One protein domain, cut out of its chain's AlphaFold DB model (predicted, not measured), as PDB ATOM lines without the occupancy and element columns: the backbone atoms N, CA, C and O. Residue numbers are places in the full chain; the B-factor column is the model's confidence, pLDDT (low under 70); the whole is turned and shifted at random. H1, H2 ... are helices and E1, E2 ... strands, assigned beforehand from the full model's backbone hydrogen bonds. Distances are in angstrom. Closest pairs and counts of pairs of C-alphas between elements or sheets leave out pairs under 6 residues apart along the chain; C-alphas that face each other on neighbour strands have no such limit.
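This is residues 2 to 78 and 95 to 145 of the 462 residues of an uncharacterized protein of Oryza barthii (UniProt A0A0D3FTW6). What does the model look like at first sight? A small sheet of three strands, E1, E2 and E3, stands near the middle; the helix H1 covers one face of it, and the two longest helices, H3 and H5, run side by side on the far side of the sheet from H1. The shorter helices H2, H4 and H6 gather beyond the end where the strands finish, and H7 packs on H5. What is printed, and how large is it? The printed part has 128 residues with seven named helices and three named strands, in the order H1 E1 H2 H3 E2 H4 H5 E3 H6 H7; the sheet runs E1 E2 E3, all parallel, and the class is mostly helix. It is compact, with a radius of gyration of the C-alphas of 14.8 A and spans of 43 by 30 by 24 A.

How is the sheet paired? E2, residues 64 to 70, is the inner strand, and its neighbours E1, residues 26 to 29, and E3, residues 119 to 124, are edge strands. E1 and E2 are parallel at 20 degrees, with N 65 and O 26 within hydrogen-bond range at 2.8 A. E2 and E3 are parallel at 16 degrees, with N 66 and O 120 at 2.8 A and N 124 and O 69 at 2.9 A. Which helices are on the sheet? H1, residues 2 to 15, is on one face at a height over the sheet of 9.4 A, two layers in all; it is over E2, E3 and, only just, E1, on which 3 of its C-alphas fall. It runs along the strands, at 23 degrees to E2 on the local plane, and its closest C-alphas to E3 are those of Ala 2 and Thr 124, 5.9 A apart. H3, residues 42 to 58, only grazes the sheet with residues 52 to 56, and H5, residues 95 to 111, only grazes it with residues 102 to 110. How do the helices meet? H5 is the hub: it touches H3 at a shallow tilt of 24 degrees, the same way, closest at the C-alphas of Val 45 and Met 98, 6.0 A. With residues 95 to 99 alone it touches H4, residues 71 to 74, closest at the C-alphas of Ala 74 and Val 95, 5.8 A; with residues 95 to 98 alone it only just touches H2, residues 34 to 38, with 3 pairs of C-alphas within 8 A, the closest being Val 37 and Val 95, 6.1 A. With residues 102 to 107 alone it touches H7, residues 140 to 144, closest at the C-alphas of Gly 103 and Trp 144, 5.3 A. What of H6 and the backbones? H6, residues 127 to 135, touches H4, closest at the C-alphas of Arg 72 and Thr 129, 5.9 A, and touches H7 only at the corner. Every O i to N i+4 pair is within hydrogen-bond range in H1, H3, H5 and H7; H6 has 4 of 5, H2 has 0 of 1 with 1 of 2 O i to N i+3 pairs, and H4 is too short for such a pair.

Where does the printed part begin and end? H1 begins at C-alpha 2, (217.635, 225.883, 277.254), and H7 ends at C-alpha 144, (212.691, 224.812, 258.764). How long are the elements from first to last C-alpha? H3 measures 24.4 A, H5 24.2 A, H1 19.8 A, E2 19.0 A, E3 17.1 A and H6 12.6 A.

Where is the chain cut? Residues 79 to 94 are not printed, and C-alphas 78 and 95 are 11.5 A apart across the cut. Are there long links? Of the links that are printed whole, none is long. Where is confidence low? Residues 60 to 61, 77 to 78 and 112 to 117 have a pLDDT under 70, and the mean of the printed part is 83.7.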
ATOM      1  N   ALA A   2     218.609 226.248 278.301       79.69
ATOM      2  CA  ALA A   2     217.635 225.883 277.254       79.69
ATOM      3  C   ALA A   2     217.476 224.354 277.097       79.69
ATOM      4  O   ALA A   2     216.363 223.854 277.000       79.69
ATOM      5  N   GLU A   3     218.578 223.605 277.191       81.50
ATOM      6  CA  GLU A   3     218.590 222.131 277.218       81.50
ATOM      7  C   GLU A   3     217.904 221.513 278.442       81.50
ATOM      8  O   GLU A   3     217.368 220.420 278.331       81.50
ATOM      9  N   ALA A   4     217.870 222.198 279.589       83.56
ATOM     10  CA  ALA A   4     217.162 221.714 280.774       83.56
ATOM     11  C   ALA A   4     215.643 221.891 280.617       83.56
ATOM     12  O   ALA A   4     214.881 220.993 280.955       83.56
ATOM     13  N   VAL A   5     215.207 223.013 280.027       86.12
ATOM     14  CA  VAL A   5     213.795 223.237 279.670       86.12
ATOM     15  C   VAL A   5     213.348 222.268 278.575       86.12
ATOM     16  O   VAL A   5     212.272 221.689 278.679       86.12
ATOM     17  N   ALA A   6     214.186 222.029 277.561       87.50
ATOM     18  CA  ALA A   6     213.924 220.992 276.569       87.50
ATOM     19  C   ALA A   6     213.892 219.595 277.209       87.50
ATOM     20  O   ALA A   6     212.982 218.833 276.924       87.50
ATOM     21  N   GLY A   7     214.817 219.271 278.116       85.56
ATOM     22  CA  GLY A   7     214.815 218.009 278.860       85.56
ATOM     23  C   GLY A   7     213.515 217.773 279.635       85.56
ATOM     24  O   GLY A   7     212.945 216.691 279.541       85.56
ATOM     25  N   GLU A   8     213.001 218.792 280.326       87.50
ATOM     26  CA  GLU A   8     211.713 218.717 281.028       87.50
ATOM     27  C   GLU A   8     210.520 218.596 280.063       87.50
ATOM     28  O   GLU A   8     209.616 217.801 280.315       87.50
ATOM     29  N   LEU A   9     210.527 219.310 278.930       87.38
ATOM     30  CA  LEU A   9     209.513 219.153 277.876       87.38
ATOM     31  C   LEU A   9     209.489 217.720 277.322       87.38
ATOM     32  O   LEU A   9     208.417 217.138 277.167       87.38
ATOM     33  N   LEU A  10     210.661 217.144 277.045       88.50
ATOM     34  CA  LEU A  10     210.793 215.773 276.550       88.50
ATOM     35  C   LEU A  10     210.318 214.762 277.602       88.50
ATOM     36  O   LEU A  10     209.534 213.881 277.271       88.50
ATOM     37  N   ARG A  11     210.691 214.948 278.876       88.25
ATOM     38  CA  ARG A  11     210.238 214.104 279.995       88.25
ATOM     39  C   ARG A  11     208.714 214.120 280.158       88.25
ATOM     40  O   ARG A  11     208.119 213.089 280.460       88.25
ATOM     41  N   ARG A  12     208.067 215.274 279.967       87.69
ATOM     42  CA  ARG A  12     206.597 215.390 280.002       87.69
ATOM     43  C   ARG A  12     205.927 214.735 278.806       87.69
ATOM     44  O   ARG A  12     204.919 214.065 278.985       87.69
ATOM     45  N   LEU A  13     206.511 214.881 277.619       86.81
ATOM     46  CA  LEU A  13     206.037 214.228 276.400       86.81
ATOM     47  C   LEU A  13     206.128 212.696 276.499       86.81
ATOM     48  O   LEU A  13     205.171 212.009 276.163       86.81
ATOM     49  N   GLU A  14     207.237 212.173 277.030       85.44
ATOM     50  CA  GLU A  14     207.417 210.748 277.348       85.44
ATOM     51  C   GLU A  14     206.443 210.276 278.447       85.44
ATOM     52  O   GLU A  14     205.941 209.156 278.390       85.44
ATOM     53  N   GLY A  15     206.144 211.133 279.431       82.56
ATOM     54  CA  GLY A  15     205.224 210.846 280.538       82.56
ATOM     55  C   GLY A  15     203.734 211.090 280.260       82.56
ATOM     56  O   GLY A  15     202.921 210.834 281.145       82.56
ATOM     57  N   GLY A  16     203.361 211.605 279.084       79.19
ATOM     58  CA  GLY A  16     201.974 211.941 278.735       79.19
ATOM     59  C   GLY A  16     201.386 213.190 279.419       79.19
ATOM     60  O   GLY A  16     200.213 213.481 279.203       79.19
ATOM     61  N   ASP A  17     202.172 213.952 280.191       81.81
ATOM     62  CA  ASP A  17     201.775 215.231 280.820       81.81
ATOM     63  C   ASP A  17     201.839 216.378 279.795       81.81
ATOM     64  O   ASP A  17     202.669 217.288 279.877       81.81
ATOM     65  N   VAL A  18     201.012 216.285 278.753       83.88
ATOM     66  CA  VAL A  18     200.975 217.239 277.638       83.88
ATOM     67  C   VAL A  18     199.537 217.602 277.263       83.88
ATOM     68  O   VAL A  18     198.640 216.783 277.451       83.88
ATOM     69  N   PRO A  19     199.290 218.806 276.706       80.62
ATOM     70  CA  PRO A  19     197.965 219.183 276.217       80.62
ATOM     71  C   PRO A  19     197.433 218.198 275.171       80.62
ATOM     72  O   PRO A  19     198.224 217.625 274.417       80.62
ATOM     73  N   ASP A  20     196.107 218.112 275.036       75.31
ATOM     74  CA  ASP A  20     195.403 217.255 274.062       75.31
ATOM     75  C   ASP A  20     195.950 217.372 272.629       75.31
ATOM     76  O   ASP A  20     195.884 216.433 271.839       75.31
ATOM     77  N   GLU A  21     196.541 218.519 272.280       76.06
ATOM     78  CA  GLU A  21     197.153 218.718 270.972       76.06
ATOM     79  C   GLU A  21     198.372 217.832 270.681       76.06
ATOM     80  O   GLU A  21     198.597 217.480 269.517       76.06
ATOM     81  N   LEU A  22     199.138 217.520 271.730       76.56
ATOM     82  CA  LEU A  22     200.352 216.702 271.753       76.56
ATOM     83  C   LEU A  22     200.096 215.305 272.349       76.56
ATOM     84  O   LEU A  22     201.006 214.475 272.355       76.56
ATOM     85  N   ALA A  23     198.888 215.023 272.839       76.06
ATOM     86  CA  ALA A  23     198.532 213.718 273.383       76.06
ATOM     87  C   ALA A  23     198.719 212.613 272.324       76.06
ATOM     88  O   ALA A  23     198.249 212.712 271.188       76.06
ATOM     89  N   GLY A  24     199.461 211.560 272.681       76.12
ATOM     90  CA  GLY A  24     199.838 210.493 271.745       76.12
ATOM     91  C   GLY A  24     200.811 210.924 270.636       76.12
ATOM     92  O   GLY A  24     200.932 210.225 269.627       76.12
ATOM     93  N   ALA A  25     201.497 212.066 270.774       82.88
ATOM     94  CA  ALA A  25     202.577 212.433 269.869       82.88
ATOM     95  C   ALA A  25     203.838 211.599 270.143       82.88
ATOM     96  O   ALA A  25     204.264 211.417 271.281       82.88
ATOM     97  N   HIS A  26     204.447 211.103 269.073       84.44
ATOM     98  CA  HIS A  26     205.645 210.280 269.126       84.44
ATOM     99  C   HIS A  26     206.868 211.182 269.274       84.44
ATOM    100  O   HIS A  26     206.994 212.166 268.543       84.44
ATOM    101  N   LEU A  27     207.785 210.854 270.183       87.94
ATOM    102  CA  LEU A  27     209.057 211.560 270.309       87.94
ATOM    103  C   LEU A  27     210.152 210.846 269.510       87.94
ATOM    104  O   LEU A  27     210.425 209.669 269.732       87.94
ATOM    105  N   LEU A  28     210.829 211.586 268.633       88.31
ATOM    106  CA  LEU A  28     212.029 211.143 267.935       88.31
ATOM    107  C   LEU A  28     213.225 212.012 268.335       88.31
ATOM    108  O   LEU A  28     213.244 213.218 268.089       88.31
ATOM    109  N   LYS A  29     214.241 211.402 268.948       89.06
ATOM    110  CA  LYS A  29     215.381 212.098 269.557       89.06
ATOM    111  C   LYS A  29     216.651 211.880 268.731       89.06
ATOM    112  O   LYS A  29     217.315 210.864 268.876       89.06
ATOM    113  N   LEU A  30     216.988 212.848 267.874       84.69
ATOM    114  CA  LEU A  30     218.161 212.790 266.986       84.69
ATOM    115  C   LEU A  30     219.469 213.181 267.688       84.69
ATOM    116  O   LEU A  30     220.504 212.600 267.383       84.69
ATOM    117  N   GLN A  31     219.429 214.163 268.603       77.38
ATOM    118  CA  GLN A  31     220.590 214.648 269.379       77.38
ATOM    119  C   GLN A  31     221.870 214.838 268.540       77.38
ATOM    120  O   GLN A  31     222.927 214.275 268.828       77.38
ATOM    121  N   LEU A  32     221.781 215.651 267.485       85.56
ATOM    122  CA  LEU A  32     222.916 215.913 266.606       85.56
ATOM    123  C   LEU A  32     223.991 216.719 267.353       85.56
ATOM    124  O   LEU A  32     223.730 217.808 267.865       85.56
ATOM    125  N   SER A  33     225.212 216.184 267.420       84.56
ATOM    126  CA  SER A  33     226.331 216.839 268.105       84.56
ATOM    127  C   SER A  33     227.222 217.616 267.133       84.56
ATOM    128  O   SER A  33     227.420 217.221 265.980       84.56
ATOM    129  N   TYR A  34     227.796 218.721 267.619       82.88
ATOM    130  CA  TYR A  34     228.642 219.632 266.836       82.88
ATOM    131  C   TYR A  34     229.798 218.929 266.110       82.88
ATOM    132  O   TYR A  34     230.088 219.235 264.953       82.88
ATOM    133  N   VAL A  35     230.442 217.985 266.802       81.44
ATOM    134  CA  VAL A  35     231.591 217.231 266.291       81.44
ATOM    135  C   VAL A  35     231.134 216.103 265.367       81.44
ATOM    136  O   VAL A  35     231.728 215.912 264.312       81.44
ATOM    137  N   HIS A  36     230.071 215.375 265.726       82.94
ATOM    138  CA  HIS A  36     229.647 214.190 264.978       82.94
ATOM    139  C   HIS A  36     229.180 214.539 263.560       82.94
ATOM    140  O   HIS A  36     229.649 213.915 262.614       82.94
ATOM    141  N   VAL A  37     228.348 215.579 263.393       88.19
ATOM    142  CA  VAL A  37     227.857 215.980 262.060       88.19
ATOM    143  C   VAL A  37     229.018 216.362 261.138       88.19
ATOM    144  O   VAL A  37     229.066 215.897 260.008       88.19
ATOM    145  N   ARG A  38     230.009 217.124 261.624       87.00
ATOM    146  CA  ARG A  38     231.207 217.515 260.851       87.00
ATOM    147  C   ARG A  38     232.089 216.341 260.406       87.00
ATOM    148  O   ARG A  38     232.905 216.516 259.508       87.00
ATOM    149  N   LEU A  39     231.956 215.174 261.038       83.56
ATOM    150  CA  LEU A  39     232.723 213.965 260.725       83.56
ATOM    151  C   LEU A  39     231.939 212.947 259.881       83.56
ATOM    152  O   LEU A  39     232.505 211.910 259.536       83.56
ATOM    153  N   MET A  40     230.670 213.216 259.555       87.38
ATOM    154  CA  MET A  40     229.871 212.363 258.675       87.38
ATOM    155  C   MET A  40     230.352 212.461 257.224       87.38
ATOM    156  O   MET A  40     230.560 213.551 256.693       87.38
ATOM    157  N   SER A  41     230.461 211.320 256.549       90.81
ATOM    158  CA  SER A  41     230.526 211.272 255.090       90.81
ATOM    159  C   SER A  41     229.160 211.589 254.471       90.81
ATOM    160  O   SER A  41     228.132 211.645 255.152       90.81
ATOM    161  N   ARG A  42     229.121 211.736 253.141       92.62
ATOM    162  CA  ARG A  42     227.853 211.892 252.419       92.62
ATOM    163  C   ARG A  42     226.906 210.711 252.647       92.62
ATOM    164  O   ARG A  42     225.733 210.936 252.929       92.62
ATOM    165  N   ALA A  43     227.441 209.489 252.612       93.69
ATOM    166  CA  ALA A  43     226.679 208.270 252.850       93.69
ATOM    167  C   ALA A  43     226.119 208.192 254.281       93.69
ATOM    168  O   ALA A  43     224.999 207.726 254.457       93.69
ATOM    169  N   ASP A  44     226.844 208.696 255.287       91.50
ATOM    170  CA  ASP A  44     226.365 208.707 256.680       91.50
ATOM    171  C   ASP A  44     225.182 209.669 256.866       91.50
ATOM    172  O   ASP A  44     224.198 209.325 257.527       91.50
ATOM    173  N   VAL A  45     225.242 210.856 256.245       92.81
ATOM    174  CA  VAL A  45     224.116 211.804 256.242       92.81
ATOM    175  C   VAL A  45     222.917 211.218 255.494       92.81
ATOM    176  O   VAL A  45     221.806 211.268 256.018       92.81
ATOM    177  N   ASP A  46     223.130 210.623 254.314       92.50
ATOM    178  CA  ASP A  46     222.071 209.966 253.534       92.50
ATOM    179  C   ASP A  46     221.425 208.806 254.321       92.50
ATOM    180  O   ASP A  46     220.198 208.686 254.371       92.50
ATOM    181  N   ALA A  47     222.230 207.985 255.004       91.38
ATOM    182  CA  ALA A  47     221.754 206.883 255.838       91.38
ATOM    183  C   ALA A  47     220.919 207.381 257.028       91.38
ATOM    184  O   ALA A  47     219.827 206.853 257.264       91.38
ATOM    185  N   LYS A  48     221.379 208.426 257.733       88.44
ATOM    186  CA  LYS A  48     220.646 209.052 258.849       88.44
ATOM    187  C   LYS A  48     219.366 209.750 258.388       88.44
ATOM    188  O   LYS A  48     218.342 209.641 259.061       88.44
ATOM    189  N   ALA A  49     219.375 210.403 257.227       90.94
ATOM    190  CA  ALA A  49     218.174 210.981 256.626       90.94
ATOM    191  C   ALA A  49     217.157 209.895 256.228       90.94
ATOM    192  O   ALA A  49     215.963 210.036 256.495       90.94
ATOM    193  N   ALA A  50     217.611 208.780 255.650       89.94
ATOM    194  CA  ALA A  50     216.752 207.650 255.296       89.94
ATOM    195  C   ALA A  50     216.184 206.924 256.530       89.94
ATOM    196  O   ALA A  50     215.029 206.505 256.523       89.94
ATOM    197  N   GLU A  51     216.970 206.784 257.597       87.19
ATOM    198  CA  GLU A  51     216.534 206.262 258.899       87.19
ATOM    199  C   GLU A  51     215.441 207.139 259.517       87.19
ATOM    200  O   GLU A  51     214.364 206.640 259.837       87.19
ATOM    201  N   LEU A  52     215.667 208.451 259.558       87.06
ATOM    202  CA  LEU A  52     214.694 209.445 259.995       87.06
ATOM    203  C   LEU A  52     213.392 209.389 259.169       87.06
ATOM    204  O   LEU A  52     212.308 209.378 259.751       87.06
ATOM    205  N   ARG A  53     213.477 209.276 257.835       87.19
ATOM    206  CA  ARG A  53     212.308 209.078 256.952       87.19
ATOM    207  C   ARG A  53     211.532 207.801 257.310       87.19
ATOM    208  O   ARG A  53     210.317 207.864 257.475       87.19
ATOM    209  N   ARG A  54     212.215 206.669 257.537       86.19
ATOM    210  CA  ARG A  54     211.569 205.411 257.973       86.19
ATOM    211  C   ARG A  54     210.875 205.546 259.331       86.19
ATOM    212  O   ARG A  54     209.752 205.067 259.476       86.19
ATOM    213  N   SER A  55     211.502 206.200 260.310       83.31
ATOM    214  CA  SER A  55     210.892 206.444 261.626       83.31
ATOM    215  C   SER A  55     209.646 207.322 261.532       83.31
ATOM    216  O   SER A  55     208.656 207.054 262.204       83.31
ATOM    217  N   VAL A  56     209.674 208.339 260.669       82.25
ATOM    218  CA  VAL A  56     208.528 209.208 260.374       82.25
ATOM    219  C   VAL A  56     207.380 208.416 259.733       82.25
ATOM    220  O   VAL A  56     206.243 208.528 260.180       82.25
ATOM    221  N   ASP A  57     207.660 207.585 258.725       81.12
ATOM    222  CA  ASP A  57     206.640 206.781 258.032       81.12
ATOM    223  C   ASP A  57     206.064 205.640 258.893       81.12
ATOM    224  O   ASP A  57     204.942 205.181 258.654       81.12
ATOM    225  N   ALA A  58     206.792 205.192 259.921       79.38
ATOM    226  CA  ALA A  58     206.289 204.235 260.905       79.38
ATOM    227  C   ALA A  58     205.181 204.828 261.804       79.38
ATOM    228  O   ALA A  58     204.318 204.083 262.281       79.38
ATOM    229  N   VAL A  59     205.156 206.153 262.002       75.50
ATOM    230  CA  VAL A  59     204.138 206.854 262.802       75.50
ATOM    231  C   VAL A  59     202.853 207.020 261.985       75.50
ATOM    232  O   VAL A  59     202.618 208.014 261.302       75.50
ATOM    233  N   LYS A  60     201.991 206.001 262.052       64.50
ATOM    234  CA  LYS A  60     200.738 205.936 261.277       64.50
ATOM    235  C   LYS A  60     199.607 206.812 261.828       64.50
ATOM    236  O   LYS A  60     198.679 207.125 261.083       64.50
ATOM    237  N   ARG A  61     199.629 207.144 263.125       66.69
ATOM    238  CA  ARG A  61     198.609 207.932 263.845       66.69
ATOM    239  C   ARG A  61     199.247 208.674 265.023       66.69
ATOM    240  O   ARG A  61     200.244 208.207 265.561       66.69
ATOM    241  N   GLY A  62     198.631 209.779 265.438       71.56
ATOM    242  CA  GLY A  62     199.197 210.690 266.437       71.56
ATOM    243  C   GLY A  62     200.154 211.708 265.812       71.56
ATOM    244  O   GLY A  62     200.455 211.646 264.620       71.56
ATOM    245  N   GLY A  63     200.581 212.688 266.606       80.88
ATOM    246  CA  GLY A  63     201.579 213.668 266.177       80.88
ATOM    247  C   GLY A  63     203.014 213.125 266.217       80.88
ATOM    248  O   GLY A  63     203.252 212.010 266.682       80.88
ATOM    249  N   LEU A  64     203.979 213.931 265.774       85.75
ATOM    250  CA  LEU A  64     205.412 213.619 265.832       85.75
ATOM    251  C   LEU A  64     206.211 214.845 266.287       85.75
ATOM    252  O   LEU A  64     206.178 215.891 265.643       85.75
ATOM    253  N   VAL A  65     206.985 214.701 267.357       89.06
ATOM    254  CA  VAL A  65     207.945 215.698 267.836       89.06
ATOM    255  C   VAL A  65     209.353 215.201 267.528       89.06
ATOM    256  O   VAL A  65     209.782 214.173 268.044       89.06
ATOM    257  N   VAL A  66     210.090 215.934 266.697       90.50
ATOM    258  CA  VAL A  66     211.486 215.634 266.358       90.50
ATOM    259  C   VAL A  66     212.400 216.570 267.147       90.50
ATOM    260  O   VAL A  66     212.401 217.780 266.915       90.50
ATOM    261  N   TYR A  67     213.188 216.024 268.075       92.25
ATOM    262  CA  TYR A  67     214.164 216.775 268.865       92.25
ATOM    263  C   TYR A  67     215.580 216.648 268.297       92.25
ATOM    264  O   TYR A  67     216.154 215.556 268.259       92.25
ATOM    265  N   VAL A  68     216.163 217.776 267.886       92.50
ATOM    266  CA  VAL A  68     217.424 217.812 267.124       92.50
ATOM    267  C   VAL A  68     218.661 218.103 267.988       92.50
ATOM    268  O   VAL A  68     219.769 217.784 267.569       92.50
ATOM    269  N   GLY A  69     218.494 218.657 269.196       90.88
ATOM    270  CA  GLY A  69     219.601 219.079 270.074       90.88
ATOM    271  C   GLY A  69     219.988 220.562 269.929       90.88
ATOM    272  O   GLY A  69     219.186 221.367 269.449       90.88
ATOM    273  N   ASP A  70     221.207 220.922 270.356       90.94
ATOM    274  CA  ASP A  70     221.759 222.290 270.250       90.94
ATOM    275  C   ASP A  70     222.110 222.628 268.793       90.94
ATOM    276  O   ASP A  70     223.014 222.031 268.211       90.94
ATOM    277  N   LEU A  71     221.459 223.650 268.228       92.31
ATOM    278  CA  LEU A  71     221.657 224.154 266.861       92.31
ATOM    279  C   LEU A  71     223.095 224.570 266.516       92.31
ATOM    280  O   LEU A  71     223.369 224.869 265.356       92.31
ATOM    281  N   ARG A  72     224.028 224.580 267.472       90.44
ATOM    282  CA  ARG A  72     225.458 224.805 267.222       90.44
ATOM    283  C   ARG A  72     226.013 223.897 266.123       90.44
ATOM    284  O   ARG A  72     226.841 224.357 265.346       90.44
ATOM    285  N   TRP A  73     225.558 222.643 266.022       91.50
ATOM    286  CA  TRP A  73     226.000 221.730 264.954       91.50
ATOM    287  C   TRP A  73     225.639 222.236 263.549       91.50
ATOM    288  O   TRP A  73     226.378 221.959 262.610       91.50
ATOM    289  N   ALA A  74     224.549 223.005 263.416       91.12
ATOM    290  CA  ALA A  74     224.018 223.540 262.160       91.12
ATOM    291  C   ALA A  74     224.679 224.866 261.727       91.12
ATOM    292  O   ALA A  74     224.227 225.516 260.781       91.12
ATOM    293  N   LEU A  75     225.718 225.297 262.448       86.62
ATOM    294  CA  LEU A  75     226.532 226.455 262.104       86.62
ATOM    295  C   LEU A  75     227.791 226.017 261.369       86.62
ATOM    296  O   LEU A  75     228.492 225.103 261.813       86.62
ATOM    297  N   ASP A  76     228.091 226.726 260.290       74.12
ATOM    298  CA  ASP A  76     229.377 226.675 259.614       74.12
ATOM    299  C   ASP A  76     230.275 227.793 260.175       74.12
ATOM    300  O   ASP A  76     229.836 228.939 260.291       74.12
ATOM    301  N   GLU A  77     231.497 227.450 260.581       60.50
ATOM    302  CA  GLU A  77     232.446 228.382 261.221       60.50
ATOM    303  C   GLU A  77     233.630 228.712 260.287       60.50
ATOM    304  O   GLU A  77     234.388 229.634 260.578       60.50
ATOM    305  N   ASP A  78     233.752 228.052 259.125       51.91
ATOM    306  CA  ASP A  78     234.951 228.101 258.264       51.91
ATOM    307  C   ASP A  78     235.075 229.397 257.422       51.91
ATOM    308  O   ASP A  78     235.806 229.472 256.437       51.91
ATOM    309  N   VAL A  95     227.357 219.405 257.284       91.00
ATOM    310  CA  VAL A  95     226.460 220.317 258.002       91.00
ATOM    311  C   VAL A  95     225.391 220.864 257.060       91.00
ATOM    312  O   VAL A  95     224.203 220.733 257.350       91.00
ATOM    313  N   GLU A  96     225.786 221.407 255.903       90.06
ATOM    314  CA  GLU A  96     224.836 221.893 254.893       90.06
ATOM    315  C   GLU A  96     223.923 220.772 254.381       90.06
ATOM    316  O   GLU A  96     222.717 220.978 254.234       90.06
ATOM    317  N   HIS A  97     224.466 219.568 254.172       92.00
ATOM    318  CA  HIS A  97     223.691 218.420 253.700       92.00
ATOM    319  C   HIS A  97     222.643 217.958 254.720       92.00
ATOM    320  O   HIS A  97     221.474 217.810 254.371       92.00
ATOM    321  N   MET A  98     223.033 217.803 255.989       91.75
ATOM    322  CA  MET A  98     222.113 217.434 257.070       91.75
ATOM    323  C   MET A  98     221.033 218.509 257.272       91.75
ATOM    324  O   MET A  98     219.859 218.189 257.466       91.75
ATOM    325  N   VAL A  99     221.398 219.793 257.168       92.06
ATOM    326  CA  VAL A  99     220.428 220.895 257.241       92.06
ATOM    327  C   VAL A  99     219.427 220.857 256.085       92.06
ATOM    328  O   VAL A  99     218.230 221.080 256.306       92.06
ATOM    329  N   ALA A 100     219.902 220.569 254.871       91.06
ATOM    330  CA  ALA A 100     219.059 220.437 253.692       91.06
ATOM    331  C   ALA A 100     218.102 219.243 253.808       91.06
ATOM    332  O   ALA A 100     216.911 219.420 253.565       91.06
ATOM    333  N   GLU A 101     218.567 218.067 254.241       92.38
ATOM    334  CA  GLU A 101     217.708 216.882 254.376       92.38
ATOM    335  C   GLU A 101     216.644 217.025 255.468       92.38
ATOM    336  O   GLU A 101     215.480 216.695 255.225       92.38
ATOM    337  N   LEU A 102     216.976 217.614 256.624       90.19
ATOM    338  CA  LEU A 102     215.969 217.970 257.632       90.19
ATOM    339  C   LEU A 102     214.947 218.975 257.079       90.19
ATOM    340  O   LEU A 102     213.750 218.849 257.334       90.19
ATOM    341  N   GLY A 103     215.399 219.945 256.277       89.75
ATOM    342  CA  GLY A 103     214.524 220.905 255.605       89.75
ATOM    343  C   GLY A 103     213.582 220.255 254.591       89.75
ATOM    344  O   GLY A 103     212.384 220.541 254.617       89.75
ATOM    345  N   ARG A 104     214.093 219.346 253.746       89.25
ATOM    346  CA  ARG A 104     213.283 218.565 252.796       89.25
ATOM    347  C   ARG A 104     212.236 217.740 253.526       89.25
ATOM    348  O   ARG A 104     211.061 217.913 253.247       89.25
ATOM    349  N   LEU A 105     212.643 216.935 254.510       87.19
ATOM    350  CA  LEU A 105     211.741 216.097 255.301       87.19
ATOM    351  C   LEU A 105     210.582 216.903 255.910       87.19
ATOM    352  O   LEU A 105     209.426 216.493 255.839       87.19
ATOM    353  N   LEU A 106     210.877 218.063 256.502       85.62
ATOM    354  CA  LEU A 106     209.857 218.941 257.078       85.62
ATOM    355  C   LEU A 106     208.974 219.596 256.009       85.62
ATOM    356  O   LEU A 106     207.821 219.917 256.293       85.62
ATOM    357  N   GLY A 107     209.489 219.803 254.797       83.81
ATOM    358  CA  GLY A 107     208.703 220.174 253.621       83.81
ATOM    359  C   GLY A 107     207.752 219.053 253.198       83.81
ATOM    360  O   GLY A 107     206.546 219.279 253.142       83.81
ATOM    361  N   ASP A 108     208.276 217.843 252.997       84.31
ATOM    362  CA  ASP A 108     207.539 216.638 252.596       84.31
ATOM    363  C   ASP A 108     206.388 216.333 253.574       84.31
ATOM    364  O   ASP A 108     205.256 216.056 253.168       84.31
ATOM    365  N   LEU A 109     206.646 216.468 254.882       78.88
ATOM    366  CA  LEU A 109     205.656 216.261 255.942       78.88
ATOM    367  C   LEU A 109     204.567 217.336 256.002       78.88
ATOM    368  O   LEU A 109     203.460 217.044 256.442       78.88
ATOM    369  N   ARG A 110     204.859 218.564 255.558       77.12
ATOM    370  CA  ARG A 110     203.875 219.658 255.460       77.12
ATOM    371  C   ARG A 110     203.095 219.637 254.145       77.12
ATOM    372  O   ARG A 110     201.980 220.140 254.105       77.12
ATOM    373  N   ALA A 111     203.692 219.102 253.080       76.88
ATOM    374  CA  ALA A 111     203.066 218.953 251.768       76.88
ATOM    375  C   ALA A 111     202.151 217.716 251.690       76.88
ATOM    376  O   ALA A 111     201.215 217.687 250.893       76.88
ATOM    377  N   SER A 112     202.404 216.705 252.525       69.19
ATOM    378  CA  SER A 112     201.552 215.524 252.658       69.19
ATOM    379  C   SER A 112     200.182 215.892 253.238       69.19
ATOM    380  O   SER A 112     200.083 216.341 254.378       69.19
ATOM    381  N   ALA A 113     199.115 215.664 252.469       51.88
ATOM    382  CA  ALA A 113     197.736 215.844 252.925       51.88
ATOM    383  C   ALA A 113     197.399 214.931 254.136       51.88
ATOM    384  O   ALA A 113     197.998 213.857 254.278       51.88
ATOM    385  N   PRO A 114     196.440 215.315 255.009       59.12
ATOM    386  CA  PRO A 114     196.002 214.476 256.131       59.12
ATOM    387  C   PRO A 114     195.544 213.092 255.631       59.12
ATOM    388  O   PRO A 114     194.922 213.002 254.573       59.12
ATOM    389  N   PRO A 115     195.878 212.001 256.353       54.28
ATOM    390  CA  PRO A 115     195.614 211.862 257.790       54.28
ATOM    391  C   PRO A 115     196.853 211.870 258.703       54.28
ATOM    392  O   PRO A 115     196.732 211.537 259.883       54.28
ATOM    393  N   ARG A 116     198.046 212.197 258.187       58.75
ATOM    394  CA  ARG A 116     199.263 212.281 259.014       58.75
ATOM    395  C   ARG A 116     199.101 213.377 260.077       58.75
ATOM    396  O   ARG A 116     198.585 214.453 259.784       58.75
ATOM    397  N   GLY A 117     199.491 213.078 261.316       63.25
ATOM    398  CA  GLY A 117     199.336 214.001 262.439       63.25
ATOM    399  C   GLY A 117     200.274 215.207 262.366       63.25
ATOM    400  O   GLY A 117     201.186 215.270 261.542       63.25
ATOM    401  N   ARG A 118     200.055 216.176 263.263       75.00
ATOM    402  CA  ARG A 118     200.895 217.378 263.380       75.00
ATOM    403  C   ARG A 118     202.360 217.000 263.647       75.00
ATOM    404  O   ARG A 118     202.636 216.118 264.458       75.00
ATOM    405  N   VAL A 119     203.285 217.693 262.979       82.44
ATOM    406  CA  VAL A 119     204.735 217.504 263.131       82.44
ATOM    407  C   VAL A 119     205.371 218.766 263.704       82.44
ATOM    408  O   VAL A 119     205.202 219.856 263.151       82.44
ATOM    409  N   TRP A 120     206.161 218.611 264.764       86.75
ATOM    410  CA  TRP A 120     206.924 219.683 265.399       86.75
ATOM    411  C   TRP A 120     208.422 219.377 265.363       86.75
ATOM    412  O   TRP A 120     208.840 218.249 265.617       86.75
ATOM    413  N   LEU A 121     209.236 220.400 265.098       90.75
ATOM    414  CA  LEU A 121     210.687 220.345 265.261       90.75
ATOM    415  C   LEU A 121     211.063 221.138 266.513       90.75
ATOM    416  O   LEU A 121     210.709 222.312 266.623       90.75
ATOM    417  N   VAL A 122     211.800 220.518 267.430       92.75
ATOM    418  CA  VAL A 122     212.307 221.162 268.644       92.75
ATOM    419  C   VAL A 122     213.831 221.122 268.623       92.75
ATOM    420  O   VAL A 122     214.449 220.077 268.424       92.75
ATOM    421  N   ALA A 123     214.451 222.275 268.842       93.44
ATOM    422  CA  ALA A 123     215.894 222.410 268.961       93.44
ATOM    423  C   ALA A 123     216.224 223.495 269.987       93.44
ATOM    424  O   ALA A 123     215.424 224.405 270.222       93.44
ATOM    425  N   THR A 124     217.396 223.401 270.601       93.38
ATOM    426  CA  THR A 124     217.881 224.376 271.582       93.38
ATOM    427  C   THR A 124     218.975 225.239 270.971       93.38
ATOM    428  O   THR A 124     219.614 224.870 269.991       93.38
ATOM    429  N   ALA A 125     219.181 226.433 271.518       92.25
ATOM    430  CA  ALA A 125     220.266 227.309 271.104       92.25
ATOM    431  C   ALA A 125     220.618 228.270 272.239       92.25
ATOM    432  O   ALA A 125     219.744 228.724 272.979       92.25
ATOM    433  N   SER A 126     221.894 228.645 272.337       89.19
ATOM    434  CA  SER A 126     222.263 229.881 273.030       89.19
ATOM    435  C   SER A 126     221.818 231.095 272.201       89.19
ATOM    436  O   SER A 126     221.670 230.992 270.981       89.19
ATOM    437  N   TYR A 127     221.672 232.271 272.820       87.56
ATOM    438  CA  TYR A 127     221.383 233.509 272.081       87.56
ATOM    439  C   TYR A 127     222.413 233.767 270.965       87.56
ATOM    440  O   TYR A 127     222.047 234.103 269.842       87.56
ATOM    441  N   GLN A 128     223.700 233.533 271.238       87.56
ATOM    442  CA  GLN A 128     224.772 233.695 270.253       87.56
ATOM    443  C   GLN A 128     224.677 232.685 269.096       87.56
ATOM    444  O   GLN A 128     224.962 233.041 267.952       87.56
ATOM    445  N   THR A 129     224.276 231.442 269.377       89.94
ATOM    446  CA  THR A 129     224.026 230.402 268.363       89.94
ATOM    447  C   THR A 129     222.851 230.820 267.478       89.94
ATOM    448  O   THR A 129     222.996 230.949 266.266       89.94
ATOM    449  N   TYR A 130     221.713 231.149 268.093       89.69
ATOM    450  CA  TYR A 130     220.491 231.579 267.414       89.69
ATOM    451  C   TYR A 130     220.703 232.813 266.519       89.69
ATOM    452  O   TYR A 130     220.266 232.844 265.368       89.69
ATOM    453  N   MET A 131     221.449 233.813 266.996       88.25
ATOM    454  CA  MET A 131     221.763 235.002 266.199       88.25
ATOM    455  C   MET A 131     222.665 234.703 264.989       88.25
ATOM    456  O   MET A 131     222.595 235.444 264.007       88.25
ATOM    457  N   ARG A 132     223.456 233.618 265.003       87.75
ATOM    458  CA  ARG A 132     224.147 233.101 263.805       87.75
ATOM    459  C   ARG A 132     223.185 232.330 262.892       87.75
ATOM    460  O   ARG A 132     223.148 232.620 261.697       87.75
ATOM    461  N   CYS A 133     222.325 231.462 263.439       88.12
ATOM    462  CA  CYS A 133     221.278 230.739 262.693       88.12
ATOM    463  C   CYS A 133     220.374 231.676 261.863       88.12
ATOM    464  O   CYS A 133     219.953 231.322 260.759       88.12
ATOM    465  N   ARG A 134     220.113 232.885 262.381       86.19
ATOM    466  CA  ARG A 134     219.378 233.974 261.709       86.19
ATOM    467  C   ARG A 134     220.125 234.651 260.565       86.19
ATOM    468  O   ARG A 134     219.486 235.126 259.632       86.19
ATOM    469  N   ARG A 135     221.453 234.756 260.663       81.81
ATOM    470  CA  ARG A 135     222.314 235.462 259.693       81.81
ATOM    471  C   ARG A 135     222.766 234.568 258.534       81.81
ATOM    472  O   ARG A 135     223.109 235.092 257.477       81.81
ATOM    473  N   ARG A 136     222.748 233.244 258.728       83.19
ATOM    474  CA  ARG A 136     223.003 232.226 257.695       83.19
ATOM    475  C   ARG A 136     222.048 232.384 256.501       83.19
ATOM    476  O   ARG A 136     220.927 232.868 256.658       83.19
ATOM    477  N   ARG A 137     222.480 231.961 255.308       73.56
ATOM    478  CA  ARG A 137     221.660 231.938 254.084       73.56
ATOM    479  C   ARG A 137     221.605 230.518 253.496       73.56
ATOM    480  O   ARG A 137     222.668 230.002 253.174       73.56
ATOM    481  N   PRO A 138     220.413 229.911 253.327       73.19
ATOM    482  CA  PRO A 138     219.134 230.346 253.896       73.19
ATOM    483  C   PRO A 138     219.181 230.337 255.434       73.19
ATOM    484  O   PRO A 138     219.942 229.576 256.044       73.19
ATOM    485  N   SER A 139     218.379 231.195 256.068       82.56
ATOM    486  CA  SER A 139     218.287 231.219 257.532       82.56
ATOM    487  C   SER A 139     217.594 229.950 258.020       82.56
ATOM    488  O   SER A 139     216.612 229.511 257.420       82.56
ATOM    489  N   LEU A 140     218.064 229.368 259.125       85.06
ATOM    490  CA  LEU A 140     217.466 228.132 259.657       85.06
ATOM    491  C   LEU A 140     215.996 228.337 260.067       85.06
ATOM    492  O   LEU A 140     215.176 227.432 259.927       85.06
ATOM    493  N   GLU A 141     215.636 229.560 260.469       83.44
ATOM    494  CA  GLU A 141     214.245 229.972 260.681       83.44
ATOM    495  C   GLU A 141     213.374 229.832 259.436       83.44
ATOM    496  O   GLU A 141     212.272 229.303 259.540       83.44
ATOM    497  N   SER A 142     213.838 230.273 258.264       81.56
ATOM    498  CA  SER A 142     213.041 230.171 257.037       81.56
ATOM    499  C   SER A 142     213.073 228.755 256.458       81.56
ATOM    500  O   SER A 142     212.019 228.234 256.095       81.56
ATOM    501  N   ALA A 143     214.242 228.105 256.458       82.44
ATOM    502  CA  ALA A 143     214.442 226.755 255.929       82.44
ATOM    503  C   ALA A 143     213.589 225.694 256.647       82.44
ATOM    504  O   ALA A 143     213.030 224.812 255.999       82.44
ATOM    505  N   TRP A 144     213.460 225.781 257.974       88.19
ATOM    506  CA  TRP A 144     212.691 224.812 258.764       88.19
ATOM    507  C   TRP A 144     211.358 225.368 259.290       88.19
ATOM    508  O   TRP A 144     210.570 224.611 259.859       88.19
ATOM    509  N   ALA A 145     211.056 226.651 259.058       83.69
ATOM    510  CA  ALA A 145     209.937 227.389 259.659       83.69
ATOM    511  C   ALA A 145     209.955 227.364 261.204       83.69
ATOM    512  O   ALA A 145     208.925 227.147 261.840       83.69
TER     513      ALA A 145